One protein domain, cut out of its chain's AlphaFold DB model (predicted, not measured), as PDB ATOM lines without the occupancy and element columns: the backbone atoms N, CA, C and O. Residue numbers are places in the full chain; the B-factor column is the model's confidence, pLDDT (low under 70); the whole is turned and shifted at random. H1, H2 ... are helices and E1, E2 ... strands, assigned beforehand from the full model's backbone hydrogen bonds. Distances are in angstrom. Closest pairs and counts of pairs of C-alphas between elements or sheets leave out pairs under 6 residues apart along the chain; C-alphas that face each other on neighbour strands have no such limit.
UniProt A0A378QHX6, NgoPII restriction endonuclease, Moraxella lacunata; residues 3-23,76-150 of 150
ATOM      1  N   GLY A   3       7.137  39.101 -48.262       93.25
ATOM      2  CA  GLY A   3       7.264  37.848 -49.006       93.25
ATOM      3  C   GLY A   3       6.373  37.828 -50.247       93.25
ATOM      4  O   GLY A   3       5.272  38.376 -50.232       93.25
ATOM      5  N   VAL A   4       6.849  37.190 -51.315       93.62
ATOM      6  CA  VAL A   4       6.102  36.935 -52.553       93.62
ATOM      7  C   VAL A   4       5.905  35.429 -52.663       93.62
ATOM      8  O   VAL A   4       6.880  34.693 -52.819       93.62
ATOM      9  N   ALA A   5       4.657  34.974 -52.529       93.88
ATOM     10  CA  ALA A   5       4.318  33.553 -52.439       93.88
ATOM     11  C   ALA A   5       3.162  33.142 -53.377       93.88
ATOM     12  O   ALA A   5       2.096  32.740 -52.902       93.88
ATOM     13  N   PRO A   6       3.318  33.274 -54.708       90.94
ATOM     14  CA  PRO A   6       2.295  32.828 -55.646       90.94
ATOM     15  C   PRO A   6       2.083  31.315 -55.532       90.94
ATOM     16  O   PRO A   6       3.026  30.552 -55.320       90.94
ATOM     17  N   ASN A   7       0.830  30.876 -55.676       92.56
ATOM     18  CA  ASN A   7       0.439  29.463 -55.613       92.56
ATOM     19  C   ASN A   7       0.929  28.745 -54.340       92.56
ATOM     20  O   ASN A   7       1.336  27.587 -54.396       92.56
ATOM     21  N   ASN A   8       0.926  29.440 -53.196       91.62
ATOM     22  CA  ASN A   8       1.411  28.936 -51.905       91.62
ATOM     23  C   ASN A   8       2.891  28.500 -51.896       91.62
ATOM     24  O   ASN A   8       3.316  27.791 -50.985       91.62
ATOM     25  N   ARG A   9       3.700  28.944 -52.868       92.12
ATOM     26  CA  ARG A   9       5.147  28.705 -52.914       92.12
ATOM     27  C   ARG A   9       5.891  30.020 -52.742       92.12
ATOM     28  O   ARG A   9       5.767  30.917 -53.569       92.12
ATOM     29  N   LEU A  10       6.686  30.127 -51.679       93.62
ATOM     30  CA  LEU A  10       7.514  31.306 -51.431       93.62
ATOM     31  C   LEU A  10       8.613  31.410 -52.498       93.62
ATOM     32  O   LEU A  10       9.510  30.575 -52.545       93.62
ATOM     33  N   GLN A  11       8.533  32.444 -53.333       94.75
ATOM     34  CA  GLN A  11       9.495  32.732 -54.403       94.75
ATOM     35  C   GLN A  11      10.450  33.865 -54.046       94.75
ATOM     36  O   GLN A  11      11.558  33.945 -54.572       94.75
ATOM     37  N   SER A  12      10.037  34.801 -53.191       95.56
ATOM     38  CA  SER A  12      10.932  35.870 -52.751       95.56
ATOM     39  C   SER A  12      10.670  36.270 -51.314       95.56
ATOM     40  O   SER A  12       9.517  36.364 -50.897       95.56
ATOM     41  N   LEU A  13      11.732  36.566 -50.577       96.88
ATOM     42  CA  LEU A  13      11.666  37.070 -49.214       96.88
ATOM     43  C   LEU A  13      12.618  38.255 -49.050       96.88
ATOM     44  O   LEU A  13      13.803  38.166 -49.349       96.88
ATOM     45  N   CYS A  14      12.072  39.366 -48.570       96.94
ATOM     46  CA  CYS A  14      12.788  40.598 -48.291       96.94
ATOM     47  C   CYS A  14      12.719  40.930 -46.802       96.94
ATOM     48  O   CYS A  14      11.636  41.043 -46.214       96.94
ATOM     49  N   MET A  15      13.873  41.212 -46.214       97.19
ATOM     50  CA  MET A  15      14.011  41.765 -44.875       97.19
ATOM     51  C   MET A  15      14.755  43.100 -44.948       97.19
ATOM     52  O   MET A  15      15.813  43.206 -45.551       97.19
ATOM     53  N   VAL A  16      14.174  44.140 -44.367       96.50
ATOM     54  CA  VAL A  16      14.794  45.462 -44.248       96.50
ATOM     55  C   VAL A  16      14.255  46.116 -42.985       96.50
ATOM     56  O   VAL A  16      13.090  45.893 -42.625       96.50
ATOM     57  N   TYR A  17      15.104  46.874 -42.299       94.56
ATOM     58  CA  TYR A  17      14.705  47.659 -41.137       94.56
ATOM     59  C   TYR A  17      13.891  48.884 -41.560       94.56
ATOM     60  O   TYR A  17      14.145  49.484 -42.602       94.56
ATOM     61  N   GLY A  18      12.899  49.253 -40.742       92.00
ATOM     62  CA  GLY A  18      12.041  50.413 -41.005       92.00
ATOM     63  C   GLY A  18      12.841  51.704 -41.182       92.00
ATOM     64  O   GLY A  18      12.563  52.453 -42.108       92.00
ATOM     65  N   ASP A  19      13.892  51.882 -40.382       91.62
ATOM     66  CA  ASP A  19      14.751  53.079 -40.358       91.62
ATOM     67  C   ASP A  19      15.545  53.316 -41.657       91.62
ATOM     68  O   ASP A  19      16.060  54.412 -41.895       91.62
ATOM     69  N   ASP A  20      15.663  52.283 -42.495       94.06
ATOM     70  CA  ASP A  20      16.330  52.338 -43.797       94.06
ATOM     71  C   ASP A  20      15.335  52.316 -44.969       94.06
ATOM     72  O   ASP A  20      15.716  52.549 -46.113       94.06
ATOM     73  N   TYR A  21      14.055  52.044 -44.699       94.88
ATOM     74  CA  TYR A  21      13.001  51.879 -45.706       94.88
ATOM     75  C   TYR A  21      11.985  53.029 -45.711       94.88
ATOM     76  O   TYR A  21      11.487  53.409 -46.770       94.88
ATOM     77  N   CYS A  22      11.694  53.594 -44.541       94.25
ATOM     78  CA  CYS A  22      10.726  54.664 -44.337       94.25
ATOM     79  C   CYS A  22      11.419  55.895 -43.754       94.25
ATOM     80  O   CYS A  22      12.399  55.778 -43.025       94.25
ATOM     81  N   ALA A  23      10.895  57.078 -44.071       94.75
ATOM     82  CA  ALA A  23      11.366  58.307 -43.447       94.75
ATOM     83  C   ALA A  23      10.902  58.384 -41.983       94.75
ATOM     84  O   ALA A  23      10.074  57.589 -41.529       94.75
ATOM     85  N   ALA A  76       6.052  51.893 -51.841       94.69
ATOM     86  CA  ALA A  76       6.598  51.013 -52.859       94.69
ATOM     87  C   ALA A  76       7.302  49.824 -52.204       94.69
ATOM     88  O   ALA A  76       8.052  50.011 -51.257       94.69
ATOM     89  N   SER A  77       7.102  48.619 -52.746       94.00
ATOM     90  CA  SER A  77       7.778  47.403 -52.278       94.00
ATOM     91  C   SER A  77       9.293  47.615 -52.132       94.00
ATOM     92  O   SER A  77       9.895  48.222 -53.019       94.00
ATOM     93  N   PRO A  78       9.947  47.063 -51.096       95.12
ATOM     94  CA  PRO A  78      11.390  47.169 -50.917       95.12
ATOM     95  C   PRO A  78      12.163  46.560 -52.092       95.12
ATOM     96  O   PRO A  78      13.220  47.067 -52.435       95.12
ATOM     97  N   PHE A  79      11.609  45.562 -52.791       94.56
ATOM     98  CA  PHE A  79      12.205  45.056 -54.034       94.56
ATOM     99  C   PHE A  79      12.294  46.122 -55.134       94.56
ATOM    100  O   PHE A  79      13.178  46.050 -55.974       94.56
ATOM    101  N   LYS A  80      11.372  47.092 -55.138       94.94
ATOM    102  CA  LYS A  80      11.399  48.242 -56.049       94.94
ATOM    103  C   LYS A  80      12.250  49.377 -55.486       94.94
ATOM    104  O   LYS A  80      12.960  50.024 -56.235       94.94
ATOM    105  N   VAL A  81      12.167  49.641 -54.181       95.56
ATOM    106  CA  VAL A  81      12.929  50.729 -53.547       95.56
ATOM    107  C   VAL A  81      14.431  50.470 -53.619       95.56
ATOM    108  O   VAL A  81      15.177  51.414 -53.842       95.56
ATOM    109  N   PHE A  82      14.863  49.219 -53.463       96.31
ATOM    110  CA  PHE A  82      16.267  48.803 -53.427       96.31
ATOM    111  C   PHE A  82      16.736  48.118 -54.723       96.31
ATOM    112  O   PHE A  82      17.736  47.400 -54.708       96.31
ATOM    113  N   ASP A  83      16.054  48.349 -55.848       95.62
ATOM    114  CA  ASP A  83      16.399  47.758 -57.155       95.62
ATOM    115  C   ASP A  83      17.822  48.106 -57.641       95.62
ATOM    116  O   ASP A  83      18.434  47.356 -58.402       95.62
ATOM    117  N   TYR A  84      18.367  49.222 -57.151       95.25
ATOM    118  CA  TYR A  84      19.719  49.705 -57.419       95.25
ATOM    119  C   TYR A  84      20.818  48.972 -56.631       95.25
ATOM    120  O   TYR A  84      21.987  49.101 -56.986       95.25
ATOM    121  N   VAL A  85      20.475  48.221 -55.575       96.00
ATOM    122  CA  VAL A  85      21.432  47.380 -54.818       96.00
ATOM    123  C   VAL A  85      21.169  45.889 -54.981       96.00
ATOM    124  O   VAL A  85      22.094  45.088 -54.869       96.00
ATOM    125  N   TYR A  86      19.923  45.499 -55.238       95.75
ATOM    126  CA  TYR A  86      19.536  44.104 -55.362       95.75
ATOM    127  C   TYR A  86      18.481  43.927 -56.446       95.75
ATOM    128  O   TYR A  86      17.404  44.518 -56.401       95.75
ATOM    129  N   GLN A  87      18.778  43.029 -57.381       94.88
ATOM    130  CA  GLN A  87      17.844  42.573 -58.398       94.88
ATOM    131  C   GLN A  87      17.558  41.093 -58.172       94.88
ATOM    132  O   GLN A  87      18.465  40.310 -57.884       94.88
ATOM    133  N   ARG A  88      16.281  40.728 -58.275       93.38
ATOM    134  CA  ARG A  88      15.862  39.327 -58.202       93.38
ATOM    135  C   ARG A  88      16.303  38.602 -59.467       93.38
ATOM    136  O   ARG A  88      16.295  39.179 -60.549       93.38
ATOM    137  N   ASP A  89      16.659  37.338 -59.303       93.06
ATOM    138  CA  ASP A  89      16.921  36.428 -60.408       93.06
ATOM    139  C   ASP A  89      15.609  35.732 -60.779       93.06
ATOM    140  O   ASP A  89      15.124  34.879 -60.030       93.06
ATOM    141  N   ASP A  90      15.017  36.115 -61.910       88.75
ATOM    142  CA  ASP A  90      13.741  35.559 -62.381       88.75
ATOM    143  C   ASP A  90      13.844  34.066 -62.747       88.75
ATOM    144  O   ASP A  90      12.827  33.378 -62.814       88.75
ATOM    145  N   ASN A  91      15.064  33.545 -62.939       91.25
ATOM    146  CA  ASN A  91      15.302  32.122 -63.191       91.25
ATOM    147  C   ASN A  91      15.454  31.304 -61.900       91.25
ATOM    148  O   ASN A  91      15.523  30.077 -61.957       91.25
ATOM    149  N   SER A  92      15.551  31.963 -60.744       91.88
ATOM    150  CA  SER A  92      15.707  31.298 -59.453       91.88
ATOM    151  C   SER A  92      14.349  30.919 -58.870       91.88
ATOM    152  O   SER A  92      13.387  31.687 -58.904       91.88
ATOM    153  N   GLU A  93      14.276  29.730 -58.275       93.50
ATOM    154  CA  GLU A  93      13.074  29.258 -57.594       93.50
ATOM    155  C   GLU A  93      12.785  30.050 -56.314       93.50
ATOM    156  O   GLU A  93      11.635  30.113 -55.866       93.50
ATOM    157  N   PHE A  94      13.831  30.615 -55.704       95.88
ATOM    158  CA  PHE A  94      13.730  31.397 -54.482       95.88
ATOM    159  C   PHE A  94      14.800  32.484 -54.397       95.88
ATOM    160  O   PHE A  94      15.992  32.210 -54.474       95.88
ATOM    161  N   ASN A  95      14.358  33.707 -54.120       96.56
ATOM    162  CA  ASN A  95      15.189  34.893 -53.973       96.56
ATOM    163  C   ASN A  95      15.115  35.445 -52.544       96.56
ATOM    164  O   ASN A  95      14.038  35.785 -52.054       96.56
ATOM    165  N   PHE A  96      16.257  35.606 -51.886       96.81
ATOM    166  CA  PHE A  96      16.343  36.218 -50.567       96.81
ATOM    167  C   PHE A  96      17.176  37.497 -50.600       96.81
ATOM    168  O   PHE A  96      18.301  37.506 -51.099       96.81
ATOM    169  N   MET A  97      16.618  38.549 -50.004       96.31
ATOM    170  CA  MET A  97      17.289  39.816 -49.744       96.31
ATOM    171  C   MET A  97      17.122  40.182 -48.273       96.31
ATOM    172  O   MET A  97      16.000  40.254 -47.770       96.31
ATOM    173  N   CYS A  98      18.219  40.500 -47.599       97.44
ATOM    174  CA  CYS A  98      18.204  41.153 -46.302       97.44
ATOM    175  C   CYS A  98      19.159  42.349 -46.310       97.44
ATOM    176  O   CYS A  98      20.330  42.204 -46.649       97.44
ATOM    177  N   LEU A  99      18.647  43.529 -45.957       97.31
ATOM    178  CA  LEU A  99      19.414  44.767 -45.846       97.31
ATOM    179  C   LEU A  99      19.478  45.214 -44.389       97.31
ATOM    180  O   LEU A  99      18.447  45.403 -43.736       97.31
ATOM    181  N   ILE A 100      20.701  45.399 -43.901       96.62
ATOM    182  CA  ILE A 100      20.988  45.813 -42.529       96.62
ATOM    183  C   ILE A 100      22.006  46.948 -42.586       96.62
ATOM    184  O   ILE A 100      23.103  46.750 -43.102       96.62
ATOM    185  N   ASN A 101      21.684  48.130 -42.056       96.00
ATOM    186  CA  ASN A 101      22.677  49.199 -41.968       96.00
ATOM    187  C   ASN A 101      23.885  48.787 -41.109       96.00
ATOM    188  O   ASN A 101      23.783  47.956 -40.204       96.00
ATOM    189  N   GLN A 102      25.035  49.399 -41.386       96.06
ATOM    190  CA  GLN A 102      26.306  49.027 -40.772       96.06
ATOM    191  C   GLN A 102      26.277  49.122 -39.240       96.06
ATOM    192  O   GLN A 102      26.766  48.221 -38.563       96.06
ATOM    193  N   GLN A 103      25.661  50.173 -38.690       94.81
ATOM    194  CA  GLN A 103      25.553  50.367 -37.243       94.81
ATOM    195  C   GLN A 103      24.767  49.226 -36.585       94.81
ATOM    196  O   GLN A 103      25.186  48.682 -35.563       94.81
ATOM    197  N   LYS A 104      23.636  48.831 -37.182       95.25
ATOM    198  CA  LYS A 104      22.815  47.728 -36.684       95.25
ATOM    199  C   LYS A 104      23.532  46.395 -36.839       95.25
ATOM    200  O   LYS A 104      23.498  45.595 -35.911       95.25
ATOM    201  N   TYR A 105      24.209  46.177 -37.963       95.69
ATOM    202  CA  TYR A 105      24.990  44.967 -38.196       95.69
ATOM    203  C   TYR A 105      26.075  44.782 -37.127       95.69
ATOM    204  O   TYR A 105      26.182  43.714 -36.539       95.69
ATOM    205  N   GLN A 106      26.808  45.849 -36.798       94.88
ATOM    206  CA  GLN A 106      27.842  45.846 -35.758       94.88
ATOM    207  C   GLN A 106      27.295  45.689 -34.333       94.88
ATOM    208  O   GLN A 106      28.052  45.348 -33.432       94.88
ATOM    209  N   SER A 107      26.001  45.938 -34.116       96.44
ATOM    210  CA  SER A 107      25.361  45.760 -32.805       96.44
ATOM    211  C   SER A 107      25.023  44.304 -32.470       96.44
ATOM    212  O   SER A 107      24.528  44.037 -31.379       96.44
ATOM    213  N   PHE A 108      25.215  43.374 -33.408       95.50
ATOM    214  CA  PHE A 108      24.896  41.965 -33.218       95.50
ATOM    215  C   PHE A 108      26.111  41.175 -32.726       95.50
ATOM    216  O   PHE A 108      27.172  41.198 -33.343       95.50
ATOM    217  N   ASP A 109      25.918  40.372 -31.682       96.12
ATOM    218  CA  ASP A 109      26.980  39.519 -31.124       96.12
ATOM    219  C   ASP A 109      27.185  38.219 -31.923       96.12
ATOM    220  O   ASP A 109      28.170  37.505 -31.750       96.12
ATOM    221  N   ASN A 110      26.246  37.884 -32.812       94.00
ATOM    222  CA  ASN A 110      26.199  36.622 -33.552       94.00
ATOM    223  C   ASN A 110      26.595  36.750 -35.033       94.00
ATOM    224  O   ASN A 110      26.373  35.819 -35.809       94.00
ATOM    225  N   VAL A 111      27.192  37.877 -35.429       94.19
ATOM    226  CA  VAL A 111      27.642  38.138 -36.810       94.19
ATOM    227  C   VAL A 111      28.583  37.044 -37.321       94.19
ATOM    228  O   VAL A 111      28.431  36.566 -38.443       94.19
ATOM    229  N   ALA A 112      29.489  36.562 -36.469       94.12
ATOM    230  CA  ALA A 112      30.435  35.512 -36.838       94.12
ATOM    231  C   ALA A 112      29.746  34.214 -37.307       94.12
ATOM    232  O   ALA A 112      30.279  33.516 -38.167       94.12
ATOM    233  N   LEU A 113      28.548  33.895 -36.792       94.25
ATOM    234  CA  LEU A 113      27.815  32.694 -37.204       94.25
ATOM    235  C   LEU A 113      27.394  32.778 -38.670       94.25
ATOM    236  O   LEU A 113      27.589  31.820 -39.413       94.25
ATOM    237  N   ILE A 114      26.843  33.918 -39.092       93.00
ATOM    238  CA  ILE A 114      26.369  34.089 -40.467       93.00
ATOM    239  C   ILE A 114      27.530  34.289 -41.443       93.00
ATOM    240  O   ILE A 114      27.496  33.755 -42.548       93.00
ATOM    241  N   GLU A 115      28.591  34.979 -41.021       94.44
ATOM    242  CA  GLU A 115      29.799  35.149 -41.831       94.44
ATOM    243  C   GLU A 115      30.525  33.818 -42.058       94.44
ATOM    244  O   GLU A 115      31.045  33.589 -43.147       94.44
ATOM    245  N   SER A 116      30.483  32.893 -41.090       94.62
ATOM    246  CA  SER A 116      31.075  31.559 -41.257       94.62
ATOM    247  C   SER A 116      30.436  30.740 -42.385       94.62
ATOM    248  O   SER A 116      31.092  29.862 -42.939       94.62
ATOM    249  N   LEU A 117      29.184  31.036 -42.761       93.69
ATOM    250  CA  LEU A 117      28.462  30.338 -43.830       93.69
ATOM    251  C   LEU A 117      28.901  30.772 -45.235       93.69
ATOM    252  O   LEU A 117      28.570  30.097 -46.215       93.69
ATOM    253  N   ILE A 118      29.640  31.880 -45.352       93.31
ATOM    254  CA  ILE A 118      30.179  32.355 -46.628       93.31
ATOM    255  C   ILE A 118      31.122  31.283 -47.187       93.31
ATOM    256  O   ILE A 118      32.053  30.838 -46.521       93.31
ATOM    257  N   GLY A 119      30.859  30.840 -48.417       91.12
ATOM    258  CA  GLY A 119      31.608  29.762 -49.070       91.12
ATOM    259  C   GLY A 119      31.214  28.342 -48.643       91.12
ATOM    260  O   GLY A 119      31.623  27.396 -49.311       91.12
ATOM    261  N   GLN A 120      30.399  28.169 -47.593       93.44
ATOM    262  CA  GLN A 120      29.823  26.865 -47.226       93.44
ATOM    263  C   GLN A 120      28.489  26.601 -47.930       93.44
ATOM    264  O   GLN A 120      28.176  25.461 -48.271       93.44
ATOM    265  N   ILE A 121      27.692  27.652 -48.133       93.06
ATOM    266  CA  ILE A 121      26.395  27.577 -48.805       93.06
ATOM    267  C   ILE A 121      26.541  28.165 -50.209       93.06
ATOM    268  O   ILE A 121      26.928  29.323 -50.364       93.06
ATOM    269  N   ASP A 122      26.212  27.371 -51.230       92.19
ATOM    270  CA  ASP A 122      26.220  27.849 -52.613       92.19
ATOM    271  C   ASP A 122      25.240  29.021 -52.781       92.19
ATOM    272  O   ASP A 122      24.131  29.006 -52.242       92.19
ATOM    273  N   ARG A 123      25.664  30.044 -53.533       92.94
ATOM    274  CA  ARG A 123      24.885  31.264 -53.826       92.94
ATOM    275  C   ARG A 123      24.421  32.050 -52.591       92.94
ATOM    276  O   ARG A 123      23.472  32.832 -52.687       92.94
ATOM    277  N   PHE A 124      25.074  31.855 -51.446       96.06
ATOM    278  CA  PHE A 124      24.931  32.693 -50.261       96.06
ATOM    279  C   PHE A 124      26.070  33.707 -50.192       96.06
ATOM    280  O   PHE A 124      27.243  33.341 -50.240       96.06
ATOM    281  N   GLU A 125      25.727  34.986 -50.055       95.69
ATOM    282  CA  GLU A 125      26.708  36.066 -50.055       95.69
ATOM    283  C   GLU A 125      26.307  37.191 -49.099       95.69
ATOM    284  O   GLU A 125      25.125  37.510 -48.938       95.69
ATOM    285  N   ILE A 126      27.318  37.835 -48.515       96.81
ATOM    286  CA  ILE A 126      27.182  39.084 -47.765       96.81
ATOM    287  C   ILE A 126      28.049  40.130 -48.461       96.81
ATOM    288  O   ILE A 126      29.249  39.926 -48.631       96.81
ATOM    289  N   VAL A 127      27.440  41.236 -48.879       96.62
ATOM    290  CA  VAL A 127      28.088  42.278 -49.682       96.62
ATOM    291  C   VAL A 127      27.924  43.631 -49.000       96.62
ATOM    292  O   VAL A 127      26.842  43.962 -48.517       96.62
ATOM    293  N   ASP A 128      28.991  44.425 -48.977       97.50
ATOM    294  CA  ASP A 128      28.929  45.831 -48.581       97.50
ATOM    295  C   ASP A 128      28.257  46.668 -49.672       97.50
ATOM    296  O   ASP A 128      28.669  46.647 -50.833       97.50
ATOM    297  N   VAL A 129      27.214  47.409 -49.303       97.69
ATOM    298  CA  VAL A 129      26.434  48.247 -50.216       97.69
ATOM    299  C   VAL A 129      26.173  49.627 -49.622       97.69
ATOM    300  O   VAL A 129      26.161  49.829 -48.409       97.69
ATOM    301  N   LEU A 130      25.906  50.586 -50.506       97.25
ATOM    302  CA  LEU A 130      25.458  51.923 -50.142       97.25
ATOM    303  C   LEU A 130      23.964  52.056 -50.420       97.25
ATOM    304  O   LEU A 130      23.531  51.903 -51.560       97.25
ATOM    305  N   ILE A 131      23.184  52.377 -49.391       96.50
ATOM    306  CA  ILE A 131      21.740  52.608 -49.504       96.50
ATOM    307  C   ILE A 131      21.394  54.078 -49.277       96.50
ATOM    308  O   ILE A 131      22.048  54.781 -48.507       96.50
ATOM    309  N   LYS A 132      20.353  54.563 -49.949       95.75
ATOM    310  CA  LYS A 132      19.836  55.925 -49.776       95.75
ATOM    311  C   LYS A 132      19.213  56.081 -48.391       95.75
ATOM    312  O   LYS A 132      18.428  55.238 -47.970       95.75
ATOM    313  N   ASN A 133      19.515  57.186 -47.714       94.31
ATOM    314  CA  ASN A 133      18.831  57.560 -46.481       94.31
ATOM    315  C   ASN A 133      17.390  58.018 -46.807       94.31
ATOM    316  O   ASN A 133      17.228  58.976 -47.570       94.31
ATOM    317  N   PRO A 134      16.344  57.403 -46.224       94.19
ATOM    318  CA  PRO A 134      14.958  57.773 -46.510       94.19
ATOM    319  C   PRO A 134      14.601  59.207 -46.082       94.19
ATOM    320  O   PRO A 134      13.695  59.806 -46.660       94.19
ATOM    321  N   ASN A 135      15.337  59.794 -45.133       93.25
ATOM    322  CA  ASN A 135      15.169  61.190 -44.716       93.25
ATOM    323  C   ASN A 135      15.916  62.189 -45.612       93.25
ATOM    324  O   ASN A 135      15.550  63.361 -45.675       93.25
ATOM    325  N   ASN A 136      16.976  61.748 -46.296       91.88
ATOM    326  CA  ASN A 136      17.745  62.584 -47.212       91.88
ATOM    327  C   ASN A 136      18.440  61.723 -48.282       91.88
ATOM    328  O   ASN A 136      19.554  61.250 -48.051       91.88
ATOM    329  N   PRO A 137      17.841  61.555 -49.474       88.38
ATOM    330  CA  PRO A 137      18.377  60.676 -50.515       88.38
ATOM    331  C   PRO A 137      19.760  61.060 -51.058       88.38
ATOM    332  O   PRO A 137      20.403  60.225 -51.691       88.38
ATOM    333  N   ALA A 138      20.223  62.297 -50.832       89.56
ATOM    334  CA  ALA A 138      21.576  62.723 -51.199       89.56
ATOM    335  C   ALA A 138      22.650  62.121 -50.275       89.56
ATOM    336  O   ALA A 138      23.833  62.124 -50.611       89.56
ATOM    337  N   GLN A 139      22.247  61.606 -49.113       92.62
ATOM    338  CA  GLN A 139      23.121  60.926 -48.170       92.62
ATOM    339  C   GLN A 139      23.009  59.415 -48.357       92.62
ATOM    340  O   GLN A 139      21.923  58.835 -48.268       92.62
ATOM    341  N   LEU A 140      24.155  58.775 -48.579       94.31
ATOM    342  CA  LEU A 140      24.265  57.324 -48.630       94.31
ATOM    343  C   LEU A 140      24.697  56.780 -47.267       94.31
ATOM    344  O   LEU A 140      25.524  57.379 -46.579       94.31
ATOM    345  N   ARG A 141      24.139  55.635 -46.886       95.44
ATOM    346  CA  ARG A 141      24.473  54.888 -45.672       95.44
ATOM    347  C   ARG A 141      25.130  53.571 -46.054       95.44
ATOM    348  O   ARG A 141      24.676  52.900 -46.977       95.44
ATOM    349  N   GLN A 142      26.172  53.204 -45.317       97.44
ATOM    350  CA  GLN A 142      26.785  51.882 -45.420       97.44
ATOM    351  C   GLN A 142      25.829  50.826 -44.862       97.44
ATOM    352  O   GLN A 142      25.246  51.010 -43.787       97.44
ATOM    353  N   ALA A 143      25.677  49.725 -45.585       97.69
ATOM    354  CA  ALA A 143      24.834  48.607 -45.204       97.69
ATOM    355  C   ALA A 143      25.419  47.281 -45.695       97.69
ATOM    356  O   ALA A 143      26.165  47.226 -46.668       97.69
ATOM    357  N   LYS A 144      25.023  46.201 -45.030       97.38
ATOM    358  CA  LYS A 144      25.268  44.828 -45.453       97.38
ATOM    359  C   LYS A 144      24.041  44.312 -46.195       97.38
ATOM    360  O   LYS A 144      22.934  44.303 -45.650       97.38
ATOM    361  N   LEU A 145      24.251  43.877 -47.432       97.44
ATOM    362  CA  LEU A 145      23.301  43.102 -48.218       97.44
ATOM    363  C   LEU A 145      23.617  41.620 -48.038       97.44
ATOM    364  O   LEU A 145      24.610  41.125 -48.559       97.44
ATOM    365  N   ILE A 146      22.751  40.913 -47.325       97.06
ATOM    366  CA  ILE A 146      22.789  39.459 -47.215       97.06
ATOM    367  C   ILE A 146      21.826  38.907 -48.264       97.06
ATOM    368  O   ILE A 146      20.632  39.220 -48.240       97.06
ATOM    369  N   ARG A 147      22.331  38.092 -49.189       96.31
ATOM    370  CA  ARG A 147      21.532  37.511 -50.269       96.31
ATOM    371  C   ARG A 147      21.728  36.009 -50.373       96.31
ATOM    372  O   ARG A 147      22.806  35.483 -50.118       96.31
ATOM    373  N   PHE A 148      20.657  35.334 -50.763       95.88
ATOM    374  CA  PHE A 148      20.665  33.913 -51.080       95.88
ATOM    375  C   PHE A 148      19.736  33.659 -52.257       95.88
ATOM    376  O   PHE A 148      18.687  34.302 -52.368       95.88
ATOM    377  N   LYS A 149      20.104  32.723 -53.127       93.69
ATOM    378  CA  LYS A 149      19.224  32.276 -54.203       93.69
ATOM    379  C   LYS A 149      19.304  30.770 -54.411       93.69
ATOM    380  O   LYS A 149      20.382  30.192 -54.286       93.69
ATOM    381  N   LYS A 150      18.168  30.154 -54.739       89.69
ATOM    382  CA  LYS A 150      18.058  28.721 -55.039       89.69
ATOM    383  C   LYS A 150      17.659  28.509 -56.490       89.69
ATOM    384  O   LYS A 150      16.617  29.068 -56.899       89.69
TER     385      LYS A 150
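AT A GLANCE: This is residues 3 to 23 and 76 to 150 of the 150 residues of the protein "NgoPII restriction endonuclease" of Moraxella lacunata (UniProt A0A378QHX6). A twisted sheet of four strands makes the middle of the domain, and its longest part, the hairpin of E3 and E4, bends so that its tip folds over towards one side of the sheet. H2 and the unnamed stretch 82 to 94 lie on that side, while H3 and H4 lie on the other, where residues 106 to 113 stick out. The printed part has 96 residues, with four named helices and four named strands in the order E1 H1 H2 E2 H3 H4 E3 E4, of mixed class. The sheet runs E1 E2 E4 E3 and is mixed. The whole is compact, with a radius of gyration of the C-alphas of 13.9 A and spans of 37 by 33 by 19 A.

IN THESE COORDINATES: E1 is residues 12 to 16, 13.4 A long, beginning with C-alpha 12 at (10.932, 35.870, -52.751). H1 is residues 18 to 21 and H2 residues 78 to 81. E2 is residues 95 to 101, 20.1 A long. H3 is residues 102 to 106 and H4 residues 111 to 115. E3 is residues 124 to 133, 25.9 A long, and bends by 58 degrees at residue 128. E4 is residues 136 to 149, 31.1 A long, bends by 93 degrees at residue 139 and ends with C-alpha 149 at (19.224, 32.276, -54.203).

HOW THE PARTS SIT: Edge strand E1 is parallel to E2 at 4 degrees, with N 13 and O 95 within hydrogen-bond range at 2.8 A. Residues 3 to 4 pair antiparallel with residues 12 to 13 of E1. E2 and E4 are antiparallel at 139 degrees, with N 98 and O 146 at 2.8 A. E4 and edge strand E3 form an antiparallel hairpin at 163 degrees, with N 129 and O 143 at 2.8 A and N 133 and O 139 at 3.0 A. E2, H3, H4 and E3 form a split strand-helix-strand unit, two strands running the same way with E4 between them, and its crossover is right-handed. H3 is on the sheet at a height of 7.3 A, only just over none of the strands, with 2 of its 5 C-alphas falling on E2; its closest C-alphas to E4 are those of Gln 102 and Ala 143, 4.7 A. H4 only grazes the sheet with residues 114 to 115, H2 with 78 to 81 and H1 with 19 to 21. The closest C-alphas of H1 and E3 are those of Asp 20 and Asn 133, 6.4 A. H1 and H3 are apart. In H3 and H4 every O i to N i+4 pair is within hydrogen-bond range; H1 and H2 are too short for such a pair.

THE WHOLE: The C-alphas farthest apart, those of Asn 7 and Ala 138, are 39.7 A apart. Residues 24 to 75 are not printed, and C-alphas 23 and 76 are 12.8 A apart across the cut. The link from H2 to E2, 13 residues, is long. No printed residue is under 70 in pLDDT, and the mean of the printed part is 94.6.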